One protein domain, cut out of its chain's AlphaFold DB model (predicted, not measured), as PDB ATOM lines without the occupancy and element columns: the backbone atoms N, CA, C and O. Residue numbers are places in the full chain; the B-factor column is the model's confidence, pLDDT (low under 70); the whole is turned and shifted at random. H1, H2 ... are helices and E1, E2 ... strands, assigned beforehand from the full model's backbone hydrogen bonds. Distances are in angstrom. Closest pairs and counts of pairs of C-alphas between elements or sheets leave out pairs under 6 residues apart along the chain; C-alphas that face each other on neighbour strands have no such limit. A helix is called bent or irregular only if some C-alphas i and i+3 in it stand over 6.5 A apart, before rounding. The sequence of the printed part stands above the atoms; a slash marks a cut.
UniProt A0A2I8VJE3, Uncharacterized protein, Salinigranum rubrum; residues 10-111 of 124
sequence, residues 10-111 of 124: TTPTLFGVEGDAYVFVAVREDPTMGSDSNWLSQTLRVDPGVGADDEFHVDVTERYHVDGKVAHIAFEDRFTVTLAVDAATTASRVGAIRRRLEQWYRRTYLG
ATOM      1  N   THR A  10     158.251 107.157 223.524       63.88
ATOM      2  CA  THR A  10     157.745 105.782 223.421       63.88
ATOM      3  C   THR A  10     157.649 105.323 221.966       63.88
ATOM      4  O   THR A  10     157.735 104.127 221.709       63.88
ATOM      5  N   THR A  11     157.545 106.247 221.005       65.50
ATOM      6  CA  THR A  11     157.513 105.956 219.564       65.50
ATOM      7  C   THR A  11     158.895 106.160 218.918       65.50
ATOM      8  O   THR A  11     159.501 107.216 219.118       65.50
ATOM      9  N   PRO A  12     159.392 105.212 218.091       67.38
ATOM     10  CA  PRO A  12     160.638 105.379 217.354       67.38
ATOM     11  C   PRO A  12     160.559 106.575 216.421       67.38
ATOM     12  O   PRO A  12     159.759 106.612 215.483       67.38
ATOM     13  N   THR A  13     161.426 107.542 216.668       74.81
ATOM     14  CA  THR A  13     161.518 108.761 215.876       74.81
ATOM     15  C   THR A  13     162.729 108.656 214.963       74.81
ATOM     16  O   THR A  13     163.787 108.188 215.384       74.81
ATOM     17  N   LEU A  14     162.577 109.053 213.694       73.06
ATOM     18  CA  LEU A  14     163.706 109.114 212.767       73.06
ATOM     19  C   LEU A  14     164.706 110.144 213.297       73.06
ATOM     20  O   LEU A  14     164.410 111.335 213.320       73.06
ATOM     21  N   PHE A  15     165.870 109.666 213.717       72.94
ATOM     22  CA  PHE A  15     166.934 110.499 214.259       72.94
ATOM     23  C   PHE A  15     167.858 111.006 213.148       72.94
ATOM     24  O   PHE A  15     168.297 112.152 213.177       72.94
ATOM     25  N   GLY A  16     168.121 110.175 212.134       74.12
ATOM     26  CA  GLY A  16     168.980 110.554 211.018       74.12
ATOM     27  C   GLY A  16     169.175 109.456 209.978       74.12
ATOM     28  O   GLY A  16     168.525 108.409 210.012       74.12
ATOM     29  N   VAL A  17     170.085 109.727 209.044       80.31
ATOM     30  CA  VAL A  17     170.536 108.800 208.000       80.31
ATOM     31  C   VAL A  17     172.052 108.643 208.136       80.31
ATOM     32  O   VAL A  17     172.778 109.635 208.133       80.31
ATOM     33  N   GLU A  18     172.525 107.407 208.280       80.00
ATOM     34  CA  GLU A  18     173.940 107.055 208.417       80.00
ATOM     35  C   GLU A  18     174.396 106.212 207.222       80.00
ATOM     36  O   GLU A  18     174.182 104.995 207.182       80.00
ATOM     37  N   GLY A  19     175.046 106.853 206.247       85.00
ATOM     38  CA  GLY A  19     175.288 106.228 204.944       85.00
ATOM     39  C   GLY A  19     173.957 106.020 204.226       85.00
ATOM     40  O   GLY A  19     173.210 106.979 204.059       85.00
ATOM     41  N   ASP A  20     173.644 104.776 203.867       82.00
ATOM     42  CA  ASP A  20     172.367 104.404 203.240       82.00
ATOM     43  C   ASP A  20     171.303 103.933 204.253       82.00
ATOM     44  O   ASP A  20     170.149 103.694 203.894       82.00
ATOM     45  N   ALA A  21     171.658 103.827 205.540       84.44
ATOM     46  CA  ALA A  21     170.761 103.321 206.572       84.44
ATOM     47  C   ALA A  21     169.991 104.437 207.290       84.44
ATOM     48  O   ALA A  21     170.555 105.448 207.709       84.44
ATOM     49  N   TYR A  22     168.704 104.208 207.522       80.81
ATOM     50  CA  TYR A  22     167.846 105.040 208.357       80.81
ATOM     51  C   TYR A  22     167.994 104.625 209.821       80.81
ATOM     52  O   TYR A  22     167.912 103.438 210.143       80.81
ATOM     53  N   VAL A  23     168.185 105.601 210.706       83.69
ATOM     54  CA  VAL A  23     168.371 105.372 212.143       83.69
ATOM     55  C   VAL A  23     167.199 105.959 212.912       83.69
ATOM     56  O   VAL A  23     166.956 107.168 212.883       83.69
ATOM     57  N   PHE A  24     166.480 105.099 213.624       83.25
ATOM     58  CA  PHE A  24     165.378 105.469 214.502       83.25
ATOM     59  C   PHE A  24     165.791 105.277 215.957       83.25
ATOM     60  O   PHE A  24     166.472 104.307 216.290       83.25
ATOM     61  N   VAL A  25     165.366 106.191 216.825       82.19
ATOM     62  CA  VAL A  25     165.640 106.128 218.263       82.19
ATOM     63  C   VAL A  25     164.329 106.196 219.033       82.19
ATOM     64  O   VAL A  25     163.433 106.962 218.678       82.19
ATOM     65  N   ALA A  26     164.224 105.383 220.079       80.31
ATOM     66  CA  ALA A  26     163.145 105.434 221.055       80.31
ATOM     67  C   ALA A  26     163.729 105.337 222.469       80.31
ATOM     68  O   ALA A  26     164.719 104.634 222.683       80.31
ATOM     69  N   VAL A  27     163.122 106.036 223.425       76.38
ATOM     70  CA  VAL A  27     163.515 106.011 224.837       76.38
ATOM     71  C   VAL A  27     162.261 105.893 225.689       76.38
ATOM     72  O   VAL A  27     161.345 106.699 225.550       76.38
ATOM     73  N   ARG A  28     162.213 104.906 226.583       74.00
ATOM     74  CA  ARG A  28     161.082 104.729 227.501       74.00
ATOM     75  C   ARG A  28     161.532 104.295 228.884       74.00
ATOM     76  O   ARG A  28     162.594 103.695 229.022       74.00
ATOM     77  N   GLU A  29     160.689 104.537 229.876       72.25
ATOM     78  CA  GLU A  29     160.794 103.859 231.165       72.25
ATOM     79  C   GLU A  29     160.436 102.371 230.994       72.25
ATOM     80  O   GLU A  29     159.521 102.014 230.243       72.25
ATOM     81  N   ASP A  30     161.196 101.496 231.646       66.00
ATOM     82  CA  ASP A  30     160.958 100.060 231.677       66.00
ATOM     83  C   ASP A  30     160.386  99.653 233.047       66.00
ATOM     84  O   ASP A  30     161.122  99.594 234.037       66.00
ATOM     85  N   PRO A  31     159.082  99.329 233.124       57.16
ATOM     86  CA  PRO A  31     158.440  98.971 234.383       57.16
ATOM     87  C   PRO A  31     158.781  97.550 234.862       57.16
ATOM     88  O   PRO A  31     158.354  97.155 235.947       57.16
ATOM     89  N   THR A  32     159.491  96.740 234.065       55.84
ATOM     90  CA  THR A  32     159.726  95.317 234.367       55.84
ATOM     91  C   THR A  32     160.796  95.082 235.432       55.84
ATOM     92  O   THR A  32     160.780  94.044 236.098       55.84
ATOM     93  N   MET A  33     161.688  96.047 235.657       56.34
ATOM     94  CA  MET A  33     162.702  95.986 236.708       56.34
ATOM     95  C   MET A  33     162.247  96.821 237.909       56.34
ATOM     96  O   MET A  33     162.574  97.996 238.054       56.34
ATOM     97  N   GLY A  34     161.412  96.208 238.749       48.88
ATOM     98  CA  GLY A  34     160.766  96.872 239.877       48.88
ATOM     99  C   GLY A  34     161.724  97.212 241.018       48.88
ATOM    100  O   GLY A  34     161.932  96.369 241.880       48.88
ATOM    101  N   SER A  35     162.241  98.445 241.035       49.97
ATOM    102  CA  SER A  35     162.540  99.248 242.244       49.97
ATOM    103  C   SER A  35     163.350 100.516 241.946       49.97
ATOM    104  O   SER A  35     163.358 101.417 242.778       49.97
ATOM    105  N   ASP A  36     163.979 100.602 240.773       53.69
ATOM    106  CA  ASP A  36     164.769 101.751 240.313       53.69
ATOM    107  C   ASP A  36     164.166 102.297 239.008       53.69
ATOM    108  O   ASP A  36     163.593 101.525 238.236       53.69
ATOM    109  N   SER A  37     164.259 103.609 238.752       54.06
ATOM    110  CA  SER A  37     163.827 104.203 237.475       54.06
ATOM    111  C   SER A  37     164.710 103.675 236.344       54.06
ATOM    112  O   SER A  37     165.781 104.199 236.046       54.06
ATOM    113  N   ASN A  38     164.291 102.573 235.739       67.00
ATOM    114  CA  ASN A  38     165.027 101.929 234.669       67.00
ATOM    115  C   ASN A  38     164.533 102.489 233.345       67.00
ATOM    116  O   ASN A  38     163.332 102.545 233.097       67.00
ATOM    117  N   TRP A  39     165.451 102.930 232.494       74.88
ATOM    118  CA  TRP A  39     165.108 103.438 231.171       74.88
ATOM    119  C   TRP A  39     165.778 102.594 230.101       74.88
ATOM    120  O   TRP A  39     166.927 102.171 230.221       74.88
ATOM    121  N   LEU A  40     165.034 102.335 229.038       77.88
ATOM    122  CA  LEU A  40     165.470 101.597 227.872       77.88
ATOM    123  C   LEU A  40     165.641 102.588 226.724       77.88
ATOM    124  O   LEU A  40     164.679 103.230 226.302       77.88
ATOM    125  N   SER A  41     166.859 102.690 226.194       83.31
ATOM    126  CA  SER A  41     167.121 103.382 224.932       83.31
ATOM    127  C   SER A  41     167.310 102.361 223.820       83.31
ATOM    128  O   SER A  41     168.144 101.462 223.951       83.31
ATOM    129  N   GLN A  42     166.579 102.518 222.725       85.94
ATOM    130  CA  GLN A  42     166.640 101.627 221.574       85.94
ATOM    131  C   GLN A  42     167.104 102.394 220.344       85.94
ATOM    132  O   GLN A  42     166.631 103.496 220.064       85.94
ATOM    133  N   THR A  43     168.024 101.795 219.598       89.31
ATOM    134  CA  THR A  43     168.455 102.267 218.283       89.31
ATOM    135  C   THR A  43     168.082 101.211 217.259       89.31
ATOM    136  O   THR A  43     168.481 100.057 217.391       89.31
ATOM    137  N   LEU A  44     167.307 101.607 216.252       88.81
ATOM    138  CA  LEU A  44     166.867 100.745 215.166       88.81
ATOM    139  C   LEU A  44     167.484 101.246 213.871       88.81
ATOM    140  O   LEU A  44     167.192 102.359 213.430       88.81
ATOM    141  N   ARG A  45     168.337 100.426 213.268       91.69
ATOM    142  CA  ARG A  45     168.997 100.733 212.004       91.69
ATOM    143  C   ARG A  45     168.358  99.910 210.895       91.69
ATOM    144  O   ARG A  45     168.227  98.696 211.019       91.69
ATOM    145  N   VAL A  46     167.966 100.580 209.817       88.38
ATOM    146  CA  VAL A  46     167.338  99.953 208.653       88.38
ATOM    147  C   VAL A  46     168.051 100.387 207.387       88.38
ATOM    148  O   VAL A  46     168.007 101.562 207.033       88.38
ATOM    149  N   ASP A  47     168.661  99.440 206.686       87.00
ATOM    150  CA  ASP A  47     169.144  99.647 205.322       87.00
ATOM    151  C   ASP A  47     168.063  99.169 204.335       87.00
ATOM    152  O   ASP A  47     167.801  97.968 204.247       87.00
ATOM    153  N   PRO A  48     167.386 100.075 203.609       78.25
ATOM    154  CA  PRO A  48     166.320  99.698 202.687       78.25
ATOM    155  C   PRO A  48     166.838  99.049 201.397       78.25
ATOM    156  O   PRO A  48     166.025  98.546 200.622       78.25
ATOM    157  N   GLY A  49     168.150  99.106 201.138       79.44
ATOM    158  CA  GLY A  49     168.806  98.471 199.999       79.44
ATOM    159  C   GLY A  49     169.216  97.020 200.259       79.44
ATOM    160  O   GLY A  49     169.648  96.342 199.327       79.44
ATOM    161  N   VAL A  50     169.076  96.534 201.497       77.06
ATOM    162  CA  VAL A  50     169.468  95.180 201.913       77.06
ATOM    163  C   VAL A  50     168.232  94.337 202.253       77.06
ATOM    164  O   VAL A  50     167.336  94.781 202.969       77.06
ATOM    165  N   GLY A  51     168.208  93.092 201.766       75.94
ATOM    166  CA  GLY A  51     167.094  92.142 201.922       75.94
ATOM    167  C   GLY A  51     166.440  91.780 200.585       75.94
ATOM    168  O   GLY A  51     166.750  92.387 199.556       75.94
ATOM    169  N   ALA A  52     165.554  90.781 200.579       83.44
ATOM    170  CA  ALA A  52     164.734  90.485 199.399       83.44
ATOM    171  C   ALA A  52     163.708  91.604 199.131       83.44
ATOM    172  O   ALA A  52     163.523  92.502 199.948       83.44
ATOM    173  N   ASP A  53     163.059  91.608 197.965       79.00
ATOM    174  CA  ASP A  53     162.164  92.705 197.555       79.00
ATOM    175  C   ASP A  53     160.926  92.882 198.445       79.00
ATOM    176  O   ASP A  53     160.383  93.986 198.548       79.00
ATOM    177  N   ASP A  54     160.513  91.809 199.109       83.50
ATOM    178  CA  ASP A  54     159.353  91.708 199.985       83.50
ATOM    179  C   ASP A  54     159.718  91.699 201.477       83.50
ATOM    180  O   ASP A  54     158.853  91.475 202.325       83.50
ATOM    181  N   GLU A  55     160.972  91.981 201.835       86.62
ATOM    182  CA  GLU A  55     161.412  92.074 203.227       86.62
ATOM    183  C   GLU A  55     162.472  93.161 203.456       86.62
ATOM    184  O   GLU A  55     163.020  93.775 202.536       86.62
ATOM    185  N   PHE A  56     162.733  93.443 204.728       87.06
ATOM    186  CA  PHE A  56     163.859  94.260 205.168       87.06
ATOM    187  C   PHE A  56     164.374  93.778 206.517       87.06
ATOM    188  O   PHE A  56     163.644  93.164 207.305       87.06
ATOM    189  N   HIS A  57     165.635  94.093 206.788       90.25
ATOM    190  CA  HIS A  57     166.277  93.819 208.065       90.25
ATOM    191  C   HIS A  57     166.303  95.069 208.941       90.25
ATOM    192  O   HIS A  57     166.500  96.189 208.465       90.25
ATOM    193  N   VAL A  58     166.100  94.855 210.237       90.25
ATOM    194  CA  VAL A  58     166.215  95.872 211.275       90.25
ATOM    195  C   VAL A  58     167.242  95.397 212.277       90.25
ATOM    196  O   VAL A  58     166.998  94.416 212.981       90.25
ATOM    197  N   ASP A  59     168.361  96.102 212.368       93.25
ATOM    198  CA  ASP A  59     169.324  95.883 213.439       93.25
ATOM    199  C   ASP A  59     168.885  96.693 214.654       93.25
ATOM    200  O   ASP A  59     168.781  97.924 214.606       93.25
ATOM    201  N   VAL A  60     168.596  95.992 215.745       90.19
ATOM    202  CA  VAL A  60     168.099  96.565 216.990       90.19
ATOM    203  C   VAL A  60     169.220  96.522 218.014       90.19
ATOM    204  O   VAL A  60     169.812  95.477 218.271       90.19
ATOM    205  N   THR A  61     169.519  97.675 218.602       91.69
ATOM    206  CA  THR A  61     170.363  97.779 219.792       91.69
ATOM    207  C   THR A  61     169.522  98.296 220.941       91.69
ATOM    208  O   THR A  61     168.990  99.403 220.870       91.69
ATOM    209  N   GLU A  62     169.432  97.511 222.003       89.00
ATOM    210  CA  GLU A  62     168.736  97.850 223.236       89.00
ATOM    211  C   GLU A  62     169.757  98.129 224.328       89.00
ATOM    212  O   GLU A  62     170.652  97.324 224.559       89.00
ATOM    213  N   ARG A  63     169.635  99.264 225.014       86.00
ATOM    214  CA  ARG A  63     170.463  99.586 226.180       86.00
ATOM    215  C   ARG A  63     169.568  99.872 227.364       86.00
ATOM    216  O   ARG A  63     168.791 100.826 227.328       86.00
ATOM    217  N   TYR A  64     169.724  99.052 228.388       80.88
ATOM    218  CA  TYR A  64     169.033  99.171 229.657       80.88
ATOM    219  C   TYR A  64     169.914  99.966 230.608       80.88
ATOM    220  O   TYR A  64     171.077  99.623 230.848       80.88
ATOM    221  N   HIS A  65     169.356 101.041 231.135       76.94
ATOM    222  CA  HIS A  65     170.025 101.957 232.037       76.94
ATOM    223  C   HIS A  65     169.327 101.908 233.389       76.94
ATOM    224  O   HIS A  65     168.099 101.893 233.452       76.94
ATOM    225  N   VAL A  66     170.118 101.919 234.455       72.00
ATOM    226  CA  VAL A  66     169.632 101.932 235.840       72.00
ATOM    227  C   VAL A  66     169.887 103.317 236.421       72.00
ATOM    228  O   VAL A  66     171.004 103.840 236.287       72.00
ATOM    229  N   ASP A  67     168.875 103.939 237.034       68.50
ATOM    230  CA  ASP A  67     169.063 105.272 237.603       68.50
ATOM    231  C   ASP A  67     170.026 105.266 238.804       68.50
ATOM    232  O   ASP A  67     170.117 104.329 239.594       68.50
ATOM    233  N   GLY A  68     170.818 106.334 238.866       54.84
ATOM    234  CA  GLY A  68     171.993 106.512 239.714       54.84
ATOM    235  C   GLY A  68     173.171 107.107 238.935       54.84
ATOM    236  O   GLY A  68     173.942 107.894 239.492       54.84
ATOM    237  N   LYS A  69     173.298 106.786 237.632       51.34
ATOM    238  CA  LYS A  69     174.249 107.394 236.679       51.34
ATOM    239  C   LYS A  69     173.727 107.276 235.235       51.34
ATOM    240  O   LYS A  69     173.785 106.200 234.659       51.34
ATOM    241  N   VAL A  70     173.380 108.402 234.599       51.62
ATOM    242  CA  VAL A  70     172.917 108.532 233.185       51.62
ATOM    243  C   VAL A  70     173.827 107.854 232.133       51.62
ATOM    244  O   VAL A  70     173.438 107.693 230.985       51.62
ATOM    245  N   ALA A  71     175.052 107.462 232.494       56.88
ATOM    246  CA  ALA A  71     176.009 106.819 231.592       56.88
ATOM    247  C   ALA A  71     176.225 105.316 231.862       56.88
ATOM    248  O   ALA A  71     177.107 104.723 231.240       56.88
ATOM    249  N   HIS A  72     175.508 104.703 232.811       68.81
ATOM    250  CA  HIS A  72     175.717 103.295 233.146       68.81
ATOM    251  C   HIS A  72     174.722 102.395 232.416       68.81
ATOM    252  O   HIS A  72     173.581 102.225 232.839       68.81
ATOM    253  N   ILE A  73     175.200 101.800 231.324       72.50
ATOM    254  CA  ILE A  73     174.512 100.705 230.646       72.50
ATOM    255  C   ILE A  73     174.645  99.478 231.550       72.50
ATOM    256  O   ILE A  73     175.743  98.946 231.711       72.50
ATOM    257  N   ALA A  74     173.539  99.057 232.157       74.94
ATOM    258  CA  ALA A  74     173.496  97.846 232.967       74.94
ATOM    259  C   ALA A  74     173.546  96.597 232.082       74.94
ATOM    260  O   ALA A  74     174.209  95.616 232.414       74.94
ATOM    261  N   PHE A  75     172.874  96.661 230.932       79.75
ATOM    262  CA  PHE A  75     172.875  95.604 229.936       79.75
ATOM    263  C   PHE A  75     172.642  96.179 228.537       79.75
ATOM    264  O   PHE A  75     171.902  97.152 228.368       79.75
ATOM    265  N   GLU A  76     173.284  95.576 227.539       88.50
ATOM    266  CA  GLU A  76     173.060  95.871 226.127       88.50
ATOM    267  C   GLU A  76     172.697  94.576 225.403       88.50
ATOM    268  O   GLU A  76     173.436  93.595 225.504       88.50
ATOM    269  N   ASP A  77     171.593  94.601 224.660       88.19
ATOM    270  CA  ASP A  77     171.203  93.525 223.754       88.19
ATOM    271  C   ASP A  77     171.292  93.989 222.300       88.19
ATOM    272  O   ASP A  77     171.059  95.161 221.978       88.19
ATOM    273  N   ARG A  78     171.648  93.064 221.412       93.12
ATOM    274  CA  ARG A  78     171.759  93.311 219.975       93.12
ATOM    275  C   ARG A  78     171.205  92.131 219.206       93.12
ATOM    276  O   ARG A  78     171.707  91.015 219.323       93.12
ATOM    277  N   PHE A  79     170.232  92.401 218.352       90.31
ATOM    278  CA  PHE A  79     169.633  91.384 217.503       90.31
ATOM    279  C   PHE A  79     169.102  91.989 216.207       90.31
ATOM    280  O   PHE A  79     168.857  93.191 216.111       90.31
ATOM    281  N   THR A  80     168.908  91.131 215.211       91.06
ATOM    282  CA  THR A  80     168.357  91.513 213.911       91.06
ATOM    283  C   THR A  80     166.967  90.913 213.755       91.06
ATOM    284  O   THR A  80     166.744  89.740 214.064       91.06
ATOM    285  N   VAL A  81     166.028  91.714 213.258       89.12
ATOM    286  CA  VAL A  81     164.667  91.282 212.935       89.12
ATOM    287  C   VAL A  81     164.443  91.410 211.436       89.12
ATOM    288  O   VAL A  81     164.660  92.475 210.862       89.12
ATOM    289  N   THR A  82     163.957  90.340 210.811       90.75
ATOM    290  CA  THR A  82     163.494  90.358 209.419       90.75
ATOM    291  C   THR A  82     161.993  90.616 209.386       90.75
ATOM    292  O   THR A  82     161.212  89.912 210.033       90.75
ATOM    293  N   LEU A  83     161.574  91.644 208.650       85.75
ATOM    294  CA  LEU A  83     160.180  92.061 208.542       85.75
ATOM    295  C   LEU A  83     159.732  92.053 207.081       85.75
ATOM    296  O   LEU A  83     160.336  92.708 206.239       85.75
ATOM    297  N   ALA A  84     158.613  91.384 206.804       86.19
ATOM    298  CA  ALA A  84     157.982  91.422 205.487       86.19
ATOM    299  C   ALA A  84     157.372  92.804 205.188       86.19
ATOM    300  O   ALA A  84     156.719  93.402 206.057       86.19
ATOM    301  N   VAL A  85     157.544  93.278 203.954       81.81
ATOM    302  CA  VAL A  85     157.018  94.530 203.404       81.81
ATOM    303  C   VAL A  85     156.298  94.251 202.098       81.81
ATOM    304  O   VAL A  85     156.868  93.730 201.150       81.81
ATOM    305  N   ASP A  86     155.051  94.699 202.021       72.50
ATOM    306  CA  ASP A  86     154.299  94.681 200.772       72.50
ATOM    307  C   ASP A  86     154.655  95.933 199.945       72.50
ATOM    308  O   ASP A  86     154.069  97.013 200.101       72.50
ATOM    309  N   ALA A  87     155.715  95.828 199.140       61.91
ATOM    310  CA  ALA A  87     156.223  96.906 198.296       61.91
ATOM    311  C   ALA A  87     155.706  96.762 196.858       61.91
ATOM    312  O   ALA A  87     156.461  96.462 195.940       61.91
ATOM    313  N   ALA A  88     154.422  97.044 196.624       60.06
ATOM    314  CA  ALA A  88     153.863  97.006 195.267       60.06
ATOM    315  C   ALA A  88     154.552  97.978 194.271       60.06
ATOM    316  O   ALA A  88     154.395  97.818 193.063       60.06
ATOM    317  N   THR A  89     155.322  98.979 194.737       54.91
ATOM    318  CA  THR A  89     156.192  99.840 193.900       54.91
ATOM    319  C   THR A  89     157.424 100.355 194.672       54.91
ATOM    320  O   THR A  89     157.338 100.679 195.856       54.91
ATOM    321  N   THR A  90     158.583 100.498 194.016       53.62
ATOM    322  CA  THR A  90     159.874 100.867 194.646       53.62
ATOM    323  C   THR A  90     159.877 102.261 195.291       53.62
ATOM    324  O   THR A  90     160.443 102.439 196.367       53.62
ATOM    325  N   ALA A  91     159.162 103.238 194.714       53.78
ATOM    326  CA  ALA A  91     158.969 104.567 195.316       53.78
ATOM    327  C   ALA A  91     158.126 104.529 196.614       53.78
ATOM    328  O   ALA A  91     158.130 105.479 197.392       53.78
ATOM    329  N   SER A  92     157.441 103.409 196.876       69.06
ATOM    330  CA  SER A  92     156.691 103.123 198.101       69.06
ATOM    331  C   SER A  92     157.522 102.355 199.141       69.06
ATOM    332  O   SER A  92     157.098 102.273 200.291       69.06
ATOM    333  N   ARG A  93     158.710 101.815 198.801       74.56
ATOM    334  CA  ARG A  93     159.440 100.871 199.676       74.56
ATOM    335  C   ARG A  93     159.853 101.494 201.008       74.56
ATOM    336  O   ARG A  93     159.501 100.951 202.045       74.56
ATOM    337  N   VAL A  94     160.495 102.667 201.011       78.31
ATOM    338  CA  VAL A  94     160.881 103.365 202.261       78.31
ATOM    339  C   VAL A  94     159.652 103.724 203.104       78.31
ATOM    340  O   VAL A  94     159.651 103.550 204.322       78.31
ATOM    341  N   GLY A  95     158.566 104.176 202.469       78.88
ATOM    342  CA  GLY A  95     157.308 104.464 203.162       78.88
ATOM    343  C   GLY A  95     156.651 103.210 203.751       78.88
ATOM    344  O   GLY A  95     156.124 103.247 204.863       78.88
ATOM    345  N   ALA A  96     156.704 102.090 203.031       81.12
ATOM    346  CA  ALA A  96     156.185 100.803 203.471       81.12
ATOM    347  C   ALA A  96     157.028 100.216 204.616       81.12
ATOM    348  O   ALA A  96     156.453  99.804 205.621       81.12
ATOM    349  N   ILE A  97     158.360 100.297 204.521       84.00
ATOM    350  CA  ILE A  97     159.311  99.980 205.595       84.00
ATOM    351  C   ILE A  97     158.990 100.799 206.845       84.00
ATOM    352  O   ILE A  97     158.782 100.222 207.907       84.00
ATOM    353  N   ARG A  98     158.860 102.129 206.727       81.31
ATOM    354  CA  ARG A  98     158.563 103.006 207.873       81.31
ATOM    355  C   ARG A  98     157.260 102.612 208.567       81.31
ATOM    356  O   ARG A  98     157.244 102.436 209.782       81.31
ATOM    357  N   ARG A  99     156.176 102.429 207.803       82.88
ATOM    358  CA  ARG A  99     154.880 101.994 208.355       82.88
ATOM    359  C   ARG A  99     154.985 100.628 209.027       82.88
ATOM    360  O   ARG A  99     154.405 100.419 210.090       82.88
ATOM    361  N   ARG A 100     155.706  99.692 208.410       86.50
ATOM    362  CA  ARG A 100     155.853  98.336 208.934       86.50
ATOM    363  C   ARG A 100     156.688  98.303 210.211       86.50
ATOM    364  O   ARG A 100     156.299  97.616 211.153       86.50
ATOM    365  N   LEU A 101     157.775  99.069 210.252       84.69
ATOM    366  CA  LEU A 101     158.634  99.238 211.420       84.69
ATOM    367  C   LEU A 101     157.842  99.815 212.596       84.69
ATOM    368  O   LEU A 101     157.894  99.261 213.689       84.69
ATOM    369  N   GLU A 102     157.052 100.866 212.361       82.69
ATOM    370  CA  GLU A 102     156.206 101.465 213.395       82.69
ATOM    371  C   GLU A 102     155.190 100.454 213.952       82.69
ATOM    372  O   GLU A 102     155.060 100.303 215.166       82.69
ATOM    373  N   GLN A 103     154.499  99.714 213.080       83.94
ATOM    374  CA  GLN A 103     153.536  98.692 213.503       83.94
ATOM    375  C   GLN A 103     154.186  97.567 214.312       83.94
ATOM    376  O   GLN A 103     153.621  97.128 215.316       83.94
ATOM    377  N   TRP A 104     155.339  97.069 213.856       87.25
ATOM    378  CA  TRP A 104     156.079  96.031 214.565       87.25
ATOM    379  C   TRP A 104     156.539  96.541 215.930       87.25
ATOM    380  O   TRP A 104     156.259  95.891 216.933       87.25
ATOM    381  N   TYR A 105     157.144  97.727 215.988       83.69
ATOM    382  CA  TYR A 105     157.631  98.291 217.238       83.69
ATOM    383  C   TYR A 105     156.489  98.509 218.238       83.69
ATOM    384  O   TYR A 105     156.573  98.053 219.378       83.69
ATOM    385  N   ARG A 106     155.374  99.125 217.806       80.31
ATOM    386  CA  ARG A 106     154.185  99.310 218.654       80.31
ATOM    387  C   ARG A 106     153.681  97.979 219.214       80.31
ATOM    388  O   ARG A 106     153.340  97.906 220.387       80.31
ATOM    389  N   ARG A 107     153.643  96.919 218.402       83.06
ATOM    390  CA  ARG A 107     153.185  95.592 218.846       83.06
ATOM    391  C   ARG A 107     154.144  94.946 219.844       83.06
ATOM    392  O   ARG A 107     153.681  94.407 220.841       83.06
ATOM    393  N   THR A 108     155.438  94.958 219.544       81.12
ATOM    394  CA  THR A 108     156.467  94.262 220.328       81.12
ATOM    395  C   THR A 108     156.704  94.946 221.668       81.12
ATOM    396  O   THR A 108     156.879  94.273 222.675       81.12
ATOM    397  N   TYR A 109     156.675  96.279 221.684       75.88
ATOM    398  CA  TYR A 109     157.145  97.061 222.821       75.88
ATOM    399  C   TYR A 109     156.087  97.917 223.499       75.88
ATOM    400  O   TYR A 109     156.205  98.199 224.686       75.88
ATOM    401  N   LEU A 110     155.067  98.352 222.757       73.44
ATOM    402  CA  LEU A 110     154.002  99.207 223.286       73.44
ATOM    403  C   LEU A 110     152.684  98.445 223.468       73.44
ATOM    404  O   LEU A 110     151.655  99.052 223.758       73.44
ATOM    405  N   GLY A 111     152.692  97.116 223.320       65.06
ATOM    406  CA  GLY A 111     151.547  96.268 223.627       65.06
ATOM    407  C   GLY A 111     151.174  96.389 225.106       65.06
ATOM    408  O   GLY A 111     151.772  95.728 225.944       65.06
TER     409      GLY A 111
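AT A GLANCE: This is residues 10 to 111 of the 124 residues of an uncharacterized protein of Salinigranum rubrum (UniProt A0A2I8VJE3). A twisted sheet of five strands, E1 to E5, curls round one helix, H1, which covers one face, while the other face is bare. The strands zigzag back and forth in chain order, and the last one leads through a tight link into the helix. The printed part has 102 residues, with the named elements in the order E1 E2 E3 E4 E5 H1; the sheet's order is the same, all antiparallel, and the class is mixed, helices and strands. The whole is only just compact, close to loose, with a radius of gyration of the C-alphas of 15.0 A, and it is elongated, spanning 48 by 29 by 19 A.

IN THESE COORDINATES: E1, residues 10 to 18, begins with C-alpha 10 at (157.745, 105.782, 223.421) and is 22.1 A long from first to last C-alpha. E2, residues 21 to 29, measures 26.5 A, and E3, residues 38 to 46, 26.2 A. E4, residues 55 to 66, runs 35.0 A from C-alpha 55 at (161.412, 92.074, 203.227). E5, residues 73 to 84, measures 31.5 A. H1, residues 90 to 109, is 28.6 A long and ends with C-alpha 109 at (157.145, 97.061, 222.821); it is irregular, with C-alphas 91 and 94 7.3 A apart.

HOW THE PARTS SIT: The five strands form a meander, each the antiparallel neighbour of the one before, and each successive pair is a hairpin. E1 and E2 stand at 151 degrees between their directions, with N 15 and O 23 2.8 A apart, within hydrogen-bond range. E2 and E3 stand at 166 degrees, with N 24 and O 44 at 2.8 A. E3 and E4 stand at 158 degrees, with N 43 and O 61 at 2.9 A. E4 and E5 stand at 163 degrees, with N 60 and O 79 at 2.8 A. The edge strands, E1 and E5, are apart. H1 is on the sheet, in two layers, a helix on one face of a sheet. Its closest C-alphas to E1 are those of Pro 12 and Glu 102, 7.1 A, and to E5 those of Leu 83 and Arg 100, 7.6 A. In H1, 14 of 16 O i to N i+4 pairs are within hydrogen-bond range.

THE WHOLE: The C-alphas of Gly 68 and Ala 88, the two farthest apart, are 48.9 A from each other. The printed part has no cut. The links E1 to E2 and E5 to H1 are tight, the other three are short, and no link is long. Mean pLDDT of the printed part is 76.7; it is under 70 at residues 10 to 12, 30 to 38, 67 to 72, 87 to 92 and 111.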